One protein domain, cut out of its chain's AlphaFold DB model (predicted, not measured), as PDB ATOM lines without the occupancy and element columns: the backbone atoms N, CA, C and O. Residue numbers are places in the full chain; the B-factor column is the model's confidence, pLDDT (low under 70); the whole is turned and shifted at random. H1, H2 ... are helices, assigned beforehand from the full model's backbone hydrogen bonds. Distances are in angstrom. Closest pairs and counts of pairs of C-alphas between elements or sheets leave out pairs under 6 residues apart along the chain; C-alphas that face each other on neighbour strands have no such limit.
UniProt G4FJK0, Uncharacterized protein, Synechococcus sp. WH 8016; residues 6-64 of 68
ATOM      1  N   VAL A   6      -3.187  17.750  43.371       98.12
ATOM      2  CA  VAL A   6      -2.393  18.321  42.273       98.12
ATOM      3  C   VAL A   6      -2.456  19.849  42.283       98.12
ATOM      4  O   VAL A   6      -1.428  20.493  42.110       98.12
ATOM      5  N   GLN A   7      -3.630  20.432  42.545       98.38
ATOM      6  CA  GLN A   7      -3.784  21.887  42.637       98.38
ATOM      7  C   GLN A   7      -2.979  22.468  43.804       98.38
ATOM      8  O   GLN A   7      -2.281  23.459  43.622       98.38
ATOM      9  N   VAL A   8      -3.018  21.830  44.980       98.50
ATOM     10  CA  VAL A   8      -2.259  22.309  46.148       98.50
ATOM     11  C   VAL A   8      -0.746  22.199  45.914       98.50
ATOM     12  O   VAL A   8      -0.015  23.130  46.241       98.50
ATOM     13  N   ILE A   9      -0.265  21.118  45.280       98.69
ATOM     14  CA  ILE A   9       1.155  20.984  44.897       98.69
ATOM     15  C   ILE A   9       1.571  22.107  43.943       98.69
ATOM     16  O   ILE A   9       2.616  22.726  44.146       98.69
ATOM     17  N   GLN A  10       0.760  22.383  42.916       98.62
ATOM     18  CA  GLN A  10       1.045  23.444  41.950       98.62
ATOM     19  C   GLN A  10       1.139  24.809  42.642       98.62
ATOM     20  O   GLN A  10       2.079  25.559  42.382       98.62
ATOM     21  N   ALA A  11       0.216  25.095  43.564       98.56
ATOM     22  CA  ALA A  11       0.200  26.341  44.318       98.56
ATOM     23  C   ALA A  11       1.430  26.500  45.228       98.56
ATOM     24  O   ALA A  11       2.074  27.546  45.206       98.56
ATOM     25  N   LEU A  12       1.822  25.450  45.956       98.69
ATOM     26  CA  LEU A  12       3.046  25.442  46.770       98.69
ATOM     27  C   LEU A  12       4.307  25.660  45.922       98.69
ATOM     28  O   LEU A  12       5.192  26.426  46.294       98.69
ATOM     29  N   CYS A  13       4.383  25.043  44.740       98.31
ATOM     30  CA  CYS A  13       5.499  25.261  43.816       98.31
ATOM     31  C   CYS A  13       5.541  26.706  43.290       98.31
ATOM     32  O   CYS A  13       6.623  27.281  43.153       98.31
ATOM     33  N   ASN A  14       4.380  27.305  43.014       98.56
ATOM     34  CA  ASN A  14       4.279  28.697  42.577       98.56
ATOM     35  C   ASN A  14       4.686  29.672  43.693       98.56
ATOM     36  O   ASN A  14       5.419  30.627  43.429       98.56
ATOM     37  N   GLU A  15       4.263  29.420  44.935       98.25
ATOM     38  CA  GLU A  15       4.725  30.173  46.103       98.25
ATOM     39  C   GLU A  15       6.244  30.059  46.261       98.25
ATOM     40  O   GLU A  15       6.918  31.077  46.399       98.25
ATOM     41  N   TYR A  16       6.795  28.846  46.178       97.69
ATOM     42  CA  TYR A  16       8.233  28.617  46.296       97.69
ATOM     43  C   TYR A  16       9.017  29.445  45.268       97.69
ATOM     44  O   TYR A  16       9.931  30.188  45.623       97.69
ATOM     45  N   LEU A  17       8.614  29.401  43.994       97.19
ATOM     46  CA  LEU A  17       9.227  30.224  42.947       97.19
ATOM     47  C   LEU A  17       9.098  31.723  43.230       97.19
ATOM     48  O   LEU A  17      10.018  32.477  42.921       97.19
ATOM     49  N   HIS A  18       7.978  32.165  43.804       96.50
ATOM     50  CA  HIS A  18       7.763  33.564  44.156       96.50
ATOM     51  C   HIS A  18       8.674  34.021  45.302       96.50
ATOM     52  O   HIS A  18       9.326  35.057  45.177       96.50
ATOM     53  N   LEU A  19       8.739  33.251  46.392       95.38
ATOM     54  CA  LEU A  19       9.523  33.578  47.584       95.38
ATOM     55  C   LEU A  19      11.029  33.522  47.316       95.38
ATOM     56  O   LEU A  19      11.772  34.391  47.768       95.38
ATOM     57  N   PHE A  20      11.475  32.526  46.550       95.38
ATOM     58  CA  PHE A  20      12.897  32.281  46.312       95.38
ATOM     59  C   PHE A  20      13.436  32.934  45.039       95.38
ATOM     60  O   PHE A  20      14.637  32.852  44.791       95.38
ATOM     61  N   LYS A  21      12.603  33.643  44.264       90.62
ATOM     62  CA  LYS A  21      13.013  34.325  43.024       90.62
ATOM     63  C   LYS A  21      14.308  35.129  43.179       90.62
ATOM     64  O   LYS A  21      15.191  35.023  42.334       90.62
ATOM     65  N   ASP A  22      14.397  35.914  44.252       93.06
ATOM     66  CA  ASP A  22      15.520  36.818  44.527       93.06
ATOM     67  C   ASP A  22      16.311  36.412  45.792       93.06
ATOM     68  O   ASP A  22      17.259  37.094  46.176       93.06
ATOM     69  N   ALA A  23      15.920  35.310  46.446       94.31
ATOM     70  CA  ALA A  23      16.436  34.887  47.753       94.31
ATOM     71  C   ALA A  23      16.999  33.452  47.783       94.31
ATOM     72  O   ALA A  23      17.432  33.008  48.840       94.31
ATOM     73  N   TYR A  24      17.004  32.736  46.653       95.75
ATOM     74  CA  TYR A  24      17.519  31.368  46.560       95.75
ATOM     75  C   TYR A  24      19.023  31.266  46.860       95.75
ATOM     76  O   TYR A  24      19.845  31.876  46.169       95.75
ATOM     77  N   ASP A  25      19.384  30.420  47.826       95.62
ATOM     78  CA  ASP A  25      20.757  30.010  48.115       95.62
ATOM     79  C   ASP A  25      20.894  28.476  48.028       95.62
ATOM     80  O   ASP A  25      20.438  27.756  48.921       95.62
ATOM     81  N   PRO A  26      21.601  27.936  47.016       95.00
ATOM     82  CA  PRO A  26      21.726  26.490  46.809       95.00
ATOM     83  C   PRO A  26      22.471  25.746  47.929       95.00
ATOM     84  O   PRO A  26      22.568  24.521  47.892       95.00
ATOM     85  N   ARG A  27      23.053  26.454  48.906       96.56
ATOM     86  CA  ARG A  27      23.696  25.840  50.080       96.56
ATOM     87  C   ARG A  27      22.702  25.467  51.176       96.56
ATOM     88  O   ARG A  27      23.030  24.624  52.008       96.56
ATOM     89  N   PHE A  28      21.541  26.117  51.203       94.62
ATOM     90  CA  PHE A  28      20.539  25.965  52.261       94.62
ATOM     91  C   PHE A  28      19.181  25.530  51.711       94.62
ATOM     92  O   PHE A  28      18.457  24.803  52.390       94.62
ATOM     93  N   ASP A  29      18.866  25.929  50.482       96.44
ATOM     94  CA  ASP A  29      17.560  25.733  49.876       96.44
ATOM     95  C   ASP A  29      17.546  24.543  48.915       96.44
ATOM     96  O   ASP A  29      18.487  24.310  48.149       96.44
ATOM     97  N   LEU A  30      16.431  23.811  48.911       96.62
ATOM     98  CA  LEU A  30      16.174  22.773  47.913       96.62
ATOM     99  C   LEU A  30      16.128  23.392  46.516       96.62
ATOM    100  O   LEU A  30      15.513  24.433  46.310       96.62
ATOM    101  N   SER A  31      16.697  22.735  45.509       96.62
ATOM    102  CA  SER A  31      16.379  23.125  44.134       96.62
ATOM    103  C   SER A  31      14.872  22.978  43.882       96.62
ATOM    104  O   SER A  31      14.200  22.139  44.487       96.62
ATOM    105  N   PHE A  32      14.330  23.742  42.930       97.00
ATOM    106  CA  PHE A  32      12.905  23.671  42.583       97.00
ATOM    107  C   PHE A  32      12.426  22.232  42.317       97.00
ATOM    108  O   PHE A  32      11.360  21.829  42.772       97.00
ATOM    109  N   LYS A  33      13.245  21.429  41.625       97.38
ATOM    110  CA  LYS A  33      12.922  20.030  41.320       97.38
ATOM    111  C   LYS A  33      12.875  19.154  42.575       97.38
ATOM    112  O   LYS A  33      12.023  18.276  42.668       97.38
ATOM    113  N   GLU A  34      13.783  19.373  43.523       98.25
ATOM    114  CA  GLU A  34      13.788  18.649  44.799       98.25
ATOM    115  C   GLU A  34      12.584  19.037  45.658       98.25
ATOM    116  O   GLU A  34      11.927  18.156  46.211       98.25
ATOM    117  N   TYR A  35      12.241  20.329  45.708       98.19
ATOM    118  CA  TYR A  35      11.045  20.806  46.401       98.19
ATOM    119  C   TYR A  35       9.764  20.216  45.795       98.19
ATOM    120  O   TYR A  35       8.936  19.663  46.519       98.19
ATOM    121  N   GLN A  36       9.625  20.246  44.464       98.25
ATOM    122  CA  GLN A  36       8.478  19.653  43.773       98.25
ATOM    123  C   GLN A  36       8.347  18.155  44.082       98.25
ATOM    124  O   GLN A  36       7.265  17.697  44.450       98.25
ATOM    125  N   LEU A  37       9.448  17.399  43.999       98.44
ATOM    126  CA  LEU A  37       9.451  15.967  44.306       98.44
ATOM    127  C   LEU A  37       9.053  15.694  45.766       98.44
ATOM    128  O   LEU A  37       8.345  14.726  46.038       98.44
ATOM    129  N   LEU A  38       9.478  16.547  46.703       98.38
ATOM    130  CA  LEU A  38       9.079  16.455  48.106       98.38
ATOM    131  C   LEU A  38       7.566  16.675  48.275       98.38
ATOM    132  O   LEU A  38       6.919  15.924  49.006       98.38
ATOM    133  N   MET A  39       6.980  17.658  47.582       98.56
ATOM    134  CA  MET A  39       5.526  17.889  47.599       98.56
ATOM    135  C   MET A  39       4.759  16.711  46.981       98.56
ATOM    136  O   MET A  39       3.735  16.269  47.507       98.56
ATOM    137  N   GLU A  40       5.291  16.119  45.912       98.38
ATOM    138  CA  GLU A  40       4.730  14.933  45.257       98.38
ATOM    139  C   GLU A  40       4.785  13.652  46.103       98.38
ATOM    140  O   GLU A  40       4.144  12.665  45.733       98.38
ATOM    141  N   GLN A  41       5.468  13.645  47.248       98.38
ATOM    142  CA  GLN A  41       5.472  12.517  48.189       98.38
ATOM    143  C   GLN A  41       4.481  12.693  49.348       98.38
ATOM    144  O   GLN A  41       4.156  11.720  50.027       98.38
ATOM    145  N   LYS A  42       3.960  13.909  49.558       98.38
ATOM    146  CA  LYS A  42       3.045  14.236  50.661       98.38
ATOM    147  C   LYS A  42       1.592  13.885  50.339       98.38
ATOM    148  O   LYS A  42       1.153  13.914  49.180       98.38
ATOM    149  N   THR A  43       0.824  13.571  51.375       98.19
ATOM    150  CA  THR A  43      -0.639  13.447  51.322       98.19
ATOM    151  C   THR A  43      -1.305  14.821  51.184       98.19
ATOM    152  O   THR A  43      -0.682  15.850  51.433       98.19
ATOM    153  N   LEU A  44      -2.588  14.864  50.799       97.38
ATOM    154  CA  LEU A  44      -3.329  16.132  50.705       97.38
ATOM    155  C   LEU A  44      -3.375  16.876  52.051       97.38
ATOM    156  O   LEU A  44      -3.201  18.087  52.075       97.38
ATOM    157  N   GLU A  45      -3.563  16.164  53.164       96.56
ATOM    158  CA  GLU A  45      -3.597  16.783  54.496       96.56
ATOM    159  C   GLU A  45      -2.252  17.426  54.858       96.56
ATOM    160  O   GLU A  45      -2.211  18.543  55.370       96.56
ATOM    161  N   GLU A  46      -1.143  16.745  54.568       98.31
ATOM    162  CA  GLU A  46       0.198  17.291  54.790       98.31
ATOM    163  C   GLU A  46       0.461  18.505  53.901       98.31
ATOM    164  O   GLU A  46       0.983  19.501  54.384       98.31
ATOM    165  N   LEU A  47       0.047  18.460  52.634       98.44
ATOM    166  CA  LEU A  47       0.184  19.592  51.714       98.44
ATOM    167  C   LEU A  47      -0.606  20.813  52.185       98.44
ATOM    168  O   LEU A  47      -0.089  21.923  52.139       98.44
ATOM    169  N   ILE A  48      -1.826  20.622  52.694       96.88
ATOM    170  CA  ILE A  48      -2.602  21.723  53.281       96.88
ATOM    171  C   ILE A  48      -1.853  22.319  54.481       96.88
ATOM    172  O   ILE A  48      -1.817  23.539  54.615       96.88
ATOM    173  N   LYS A  49      -1.185  21.503  55.310       97.12
ATOM    174  CA  LYS A  49      -0.350  22.018  56.411       97.12
ATOM    175  C   LYS A  49       0.858  22.819  55.913       97.12
ATOM    176  O   LYS A  49       1.162  23.845  56.513       97.12
ATOM    177  N   GLU A  50       1.506  22.407  54.820       97.75
ATOM    178  CA  GLU A  50       2.642  23.143  54.227       97.75
ATOM    179  C   GLU A  50       2.262  24.565  53.792       97.75
ATOM    180  O   GLU A  50       3.076  25.476  53.911       97.75
ATOM    181  N   THR A  51       1.008  24.795  53.377       97.06
ATOM    182  CA  THR A  51       0.533  26.148  53.012       97.06
ATOM    183  C   THR A  51       0.566  27.141  54.179       97.06
ATOM    184  O   THR A  51       0.382  28.339  53.968       97.06
ATOM    185  N   SER A  52       0.769  26.657  55.415       96.25
ATOM    186  CA  SER A  52       0.774  27.459  56.645       96.25
ATOM    187  C   SER A  52      -0.489  28.314  56.813       96.25
ATOM    188  O   SER A  52      -0.459  29.378  57.430       96.25
ATOM    189  N   THR A  53      -1.603  27.847  56.246       96.19
ATOM    190  CA  THR A  53      -2.915  28.491  56.327       96.19
ATOM    191  C   THR A  53      -3.646  28.113  57.609       96.19
ATOM    192  O   THR A  53      -3.393  27.078  58.232       96.19
ATOM    193  N   ASP A  54      -4.590  28.962  58.001       92.50
ATOM    194  CA  ASP A  54      -5.511  28.734  59.107       92.50
ATOM    195  C   ASP A  54      -6.973  28.824  58.630       92.50
ATOM    196  O   ASP A  54      -7.271  28.752  57.437       92.50
ATOM    197  N   LYS A  55      -7.922  28.886  59.568       90.88
ATOM    198  CA  LYS A  55      -9.359  28.931  59.256       90.88
ATOM    199  C   LYS A  55      -9.963  30.338  59.277       90.88
ATOM    200  O   LYS A  55     -11.133  30.461  58.925       90.88
ATOM    201  N   GLU A  56      -9.236  31.357  59.724       92.81
ATOM    202  CA  GLU A  56      -9.807  32.658  60.104       92.81
ATOM    203  C   GLU A  56      -9.123  33.860  59.437       92.81
ATOM    204  O   GLU A  56      -9.820  34.771  58.993       92.81
ATOM    205  N   PHE A  57      -7.792  33.877  59.330       92.25
ATOM    206  CA  PHE A  57      -7.023  35.047  58.888       92.25
ATOM    207  C   PHE A  57      -6.346  34.858  57.532       92.25
ATOM    208  O   PHE A  57      -6.314  35.797  56.735       92.25
ATOM    209  N   TYR A  58      -5.805  33.671  57.264       95.44
ATOM    210  CA  TYR A  58      -5.239  33.337  55.960       95.44
ATOM    211  C   TYR A  58      -5.643  31.921  55.593       95.44
ATOM    212  O   TYR A  58      -5.028  30.946  56.022       95.44
ATOM    213  N   THR A  59      -6.734  31.818  54.844       96.88
ATOM    214  CA  THR A  59      -7.367  30.533  54.568       96.88
ATOM    215  C   THR A  59      -6.711  29.813  53.399       96.88
ATOM    216  O   THR A  59      -6.030  30.414  52.566       96.88
ATOM    217  N   LEU A  60      -6.974  28.511  53.281       97.12
ATOM    218  CA  LEU A  60      -6.591  27.754  52.090       97.12
ATOM    219  C   LEU A  60      -7.176  28.372  50.809       97.12
ATOM    220  O   LEU A  60      -6.497  28.405  49.789       97.12
ATOM    221  N   ASP A  61      -8.399  28.909  50.857       97.12
ATOM    222  CA  ASP A  61      -8.990  29.604  49.707       97.12
ATOM    223  C   ASP A  61      -8.188  30.880  49.348       97.12
ATOM    224  O   ASP A  61      -7.987  31.157  48.163       97.12
ATOM    225  N   ASP A  62      -7.660  31.622  50.333       97.50
ATOM    226  CA  ASP A  62      -6.805  32.799  50.099       97.50
ATOM    227  C   ASP A  62      -5.454  32.419  49.482       97.50
ATOM    228  O   ASP A  62      -5.011  33.044  48.511       97.50
ATOM    229  N   PHE A  63      -4.825  31.365  50.006       97.88
ATOM    230  CA  PHE A  63      -3.583  30.814  49.465       97.88
ATOM    231  C   PHE A  63      -3.752  30.377  48.010       97.88
ATOM    232  O   PHE A  63      -2.987  30.780  47.133       97.88
ATOM    233  N   MET A  64      -4.808  29.611  47.735       97.81
ATOM    234  CA  MET A  64      -5.109  29.118  46.393       97.81
ATOM    235  C   MET A  64      -5.489  30.248  45.435       97.81
ATOM    236  O   MET A  64      -5.151  30.185  44.261       97.81
TER     237      MET A  64
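AT A GLANCE: This is residues 6 to 64 of the 68 residues of an uncharacterized protein of Synechococcus sp. WH 8016 (UniProt G4FJK0). One long helix, H1, has three shorter helices about it: H2 folds back along it as the second arm of a helical hairpin, H3 packs beside residues 8 to 12 of H1, and the short H4 comes in near residues 8 to 11. The loops between H1 and H2 and between H3 and H4 reach out at the two far ends of the longest axis. The printed part has 59 residues, with four named helices in the order H1, H2, H3, H4 and no named strand; the class is all helix. It is only just compact, close to loose, with a radius of gyration of the C-alphas of 11.9 A and spans of 35 by 24 by 16 A.

HOW THE PARTS SIT: The hub is H1, residues 6 to 20, which touches the three other helices. H2, residues 32 to 39, touches H1 at a steep tilt of 40 degrees, opposite ways, as a hairpin; the closest C-alphas, of Ile 9 and Met 39, are 6.0 A apart. H3, residues 44 to 50, touches residues 8 to 12 of H1 alone, at a shallow tilt of 15 degrees, the same way; the closest C-alphas, of Val 8 and Leu 47, are 6.7 A apart. H4, residues 60 to 64, only just touches H1, at residues 8 to 11 alone, with 3 pairs of C-alphas within 8 A; the closest, of Ala 11 and Met 64, are 6.3 A apart. H2 and H3 are close but not clearly touching, with the closest C-alphas, of Met 39 and Leu 47, 7.0 A apart. H2 and H4 are apart. In H1, H2, H3 and H4 every O i to N i+4 pair is within hydrogen-bond range.

IN THESE COORDINATES: H1 runs 21.1 A from C-alpha 6 at (-2.393, 18.321, 42.273) to C-alpha 20 at (12.897, 32.281, 46.312). H2 measures 10.6 A, H3 9.9 A and H4 6.0 A, ending at C-alpha 64 at (-5.109, 29.118, 46.393).

THE WHOLE: The two C-alphas farthest apart, of Arg 27 and Glu 56, are 35.6 A apart. The link H1 to H2 is long, with 11 residues. The printed part has no cut, and no printed residue is under 70 in pLDDT.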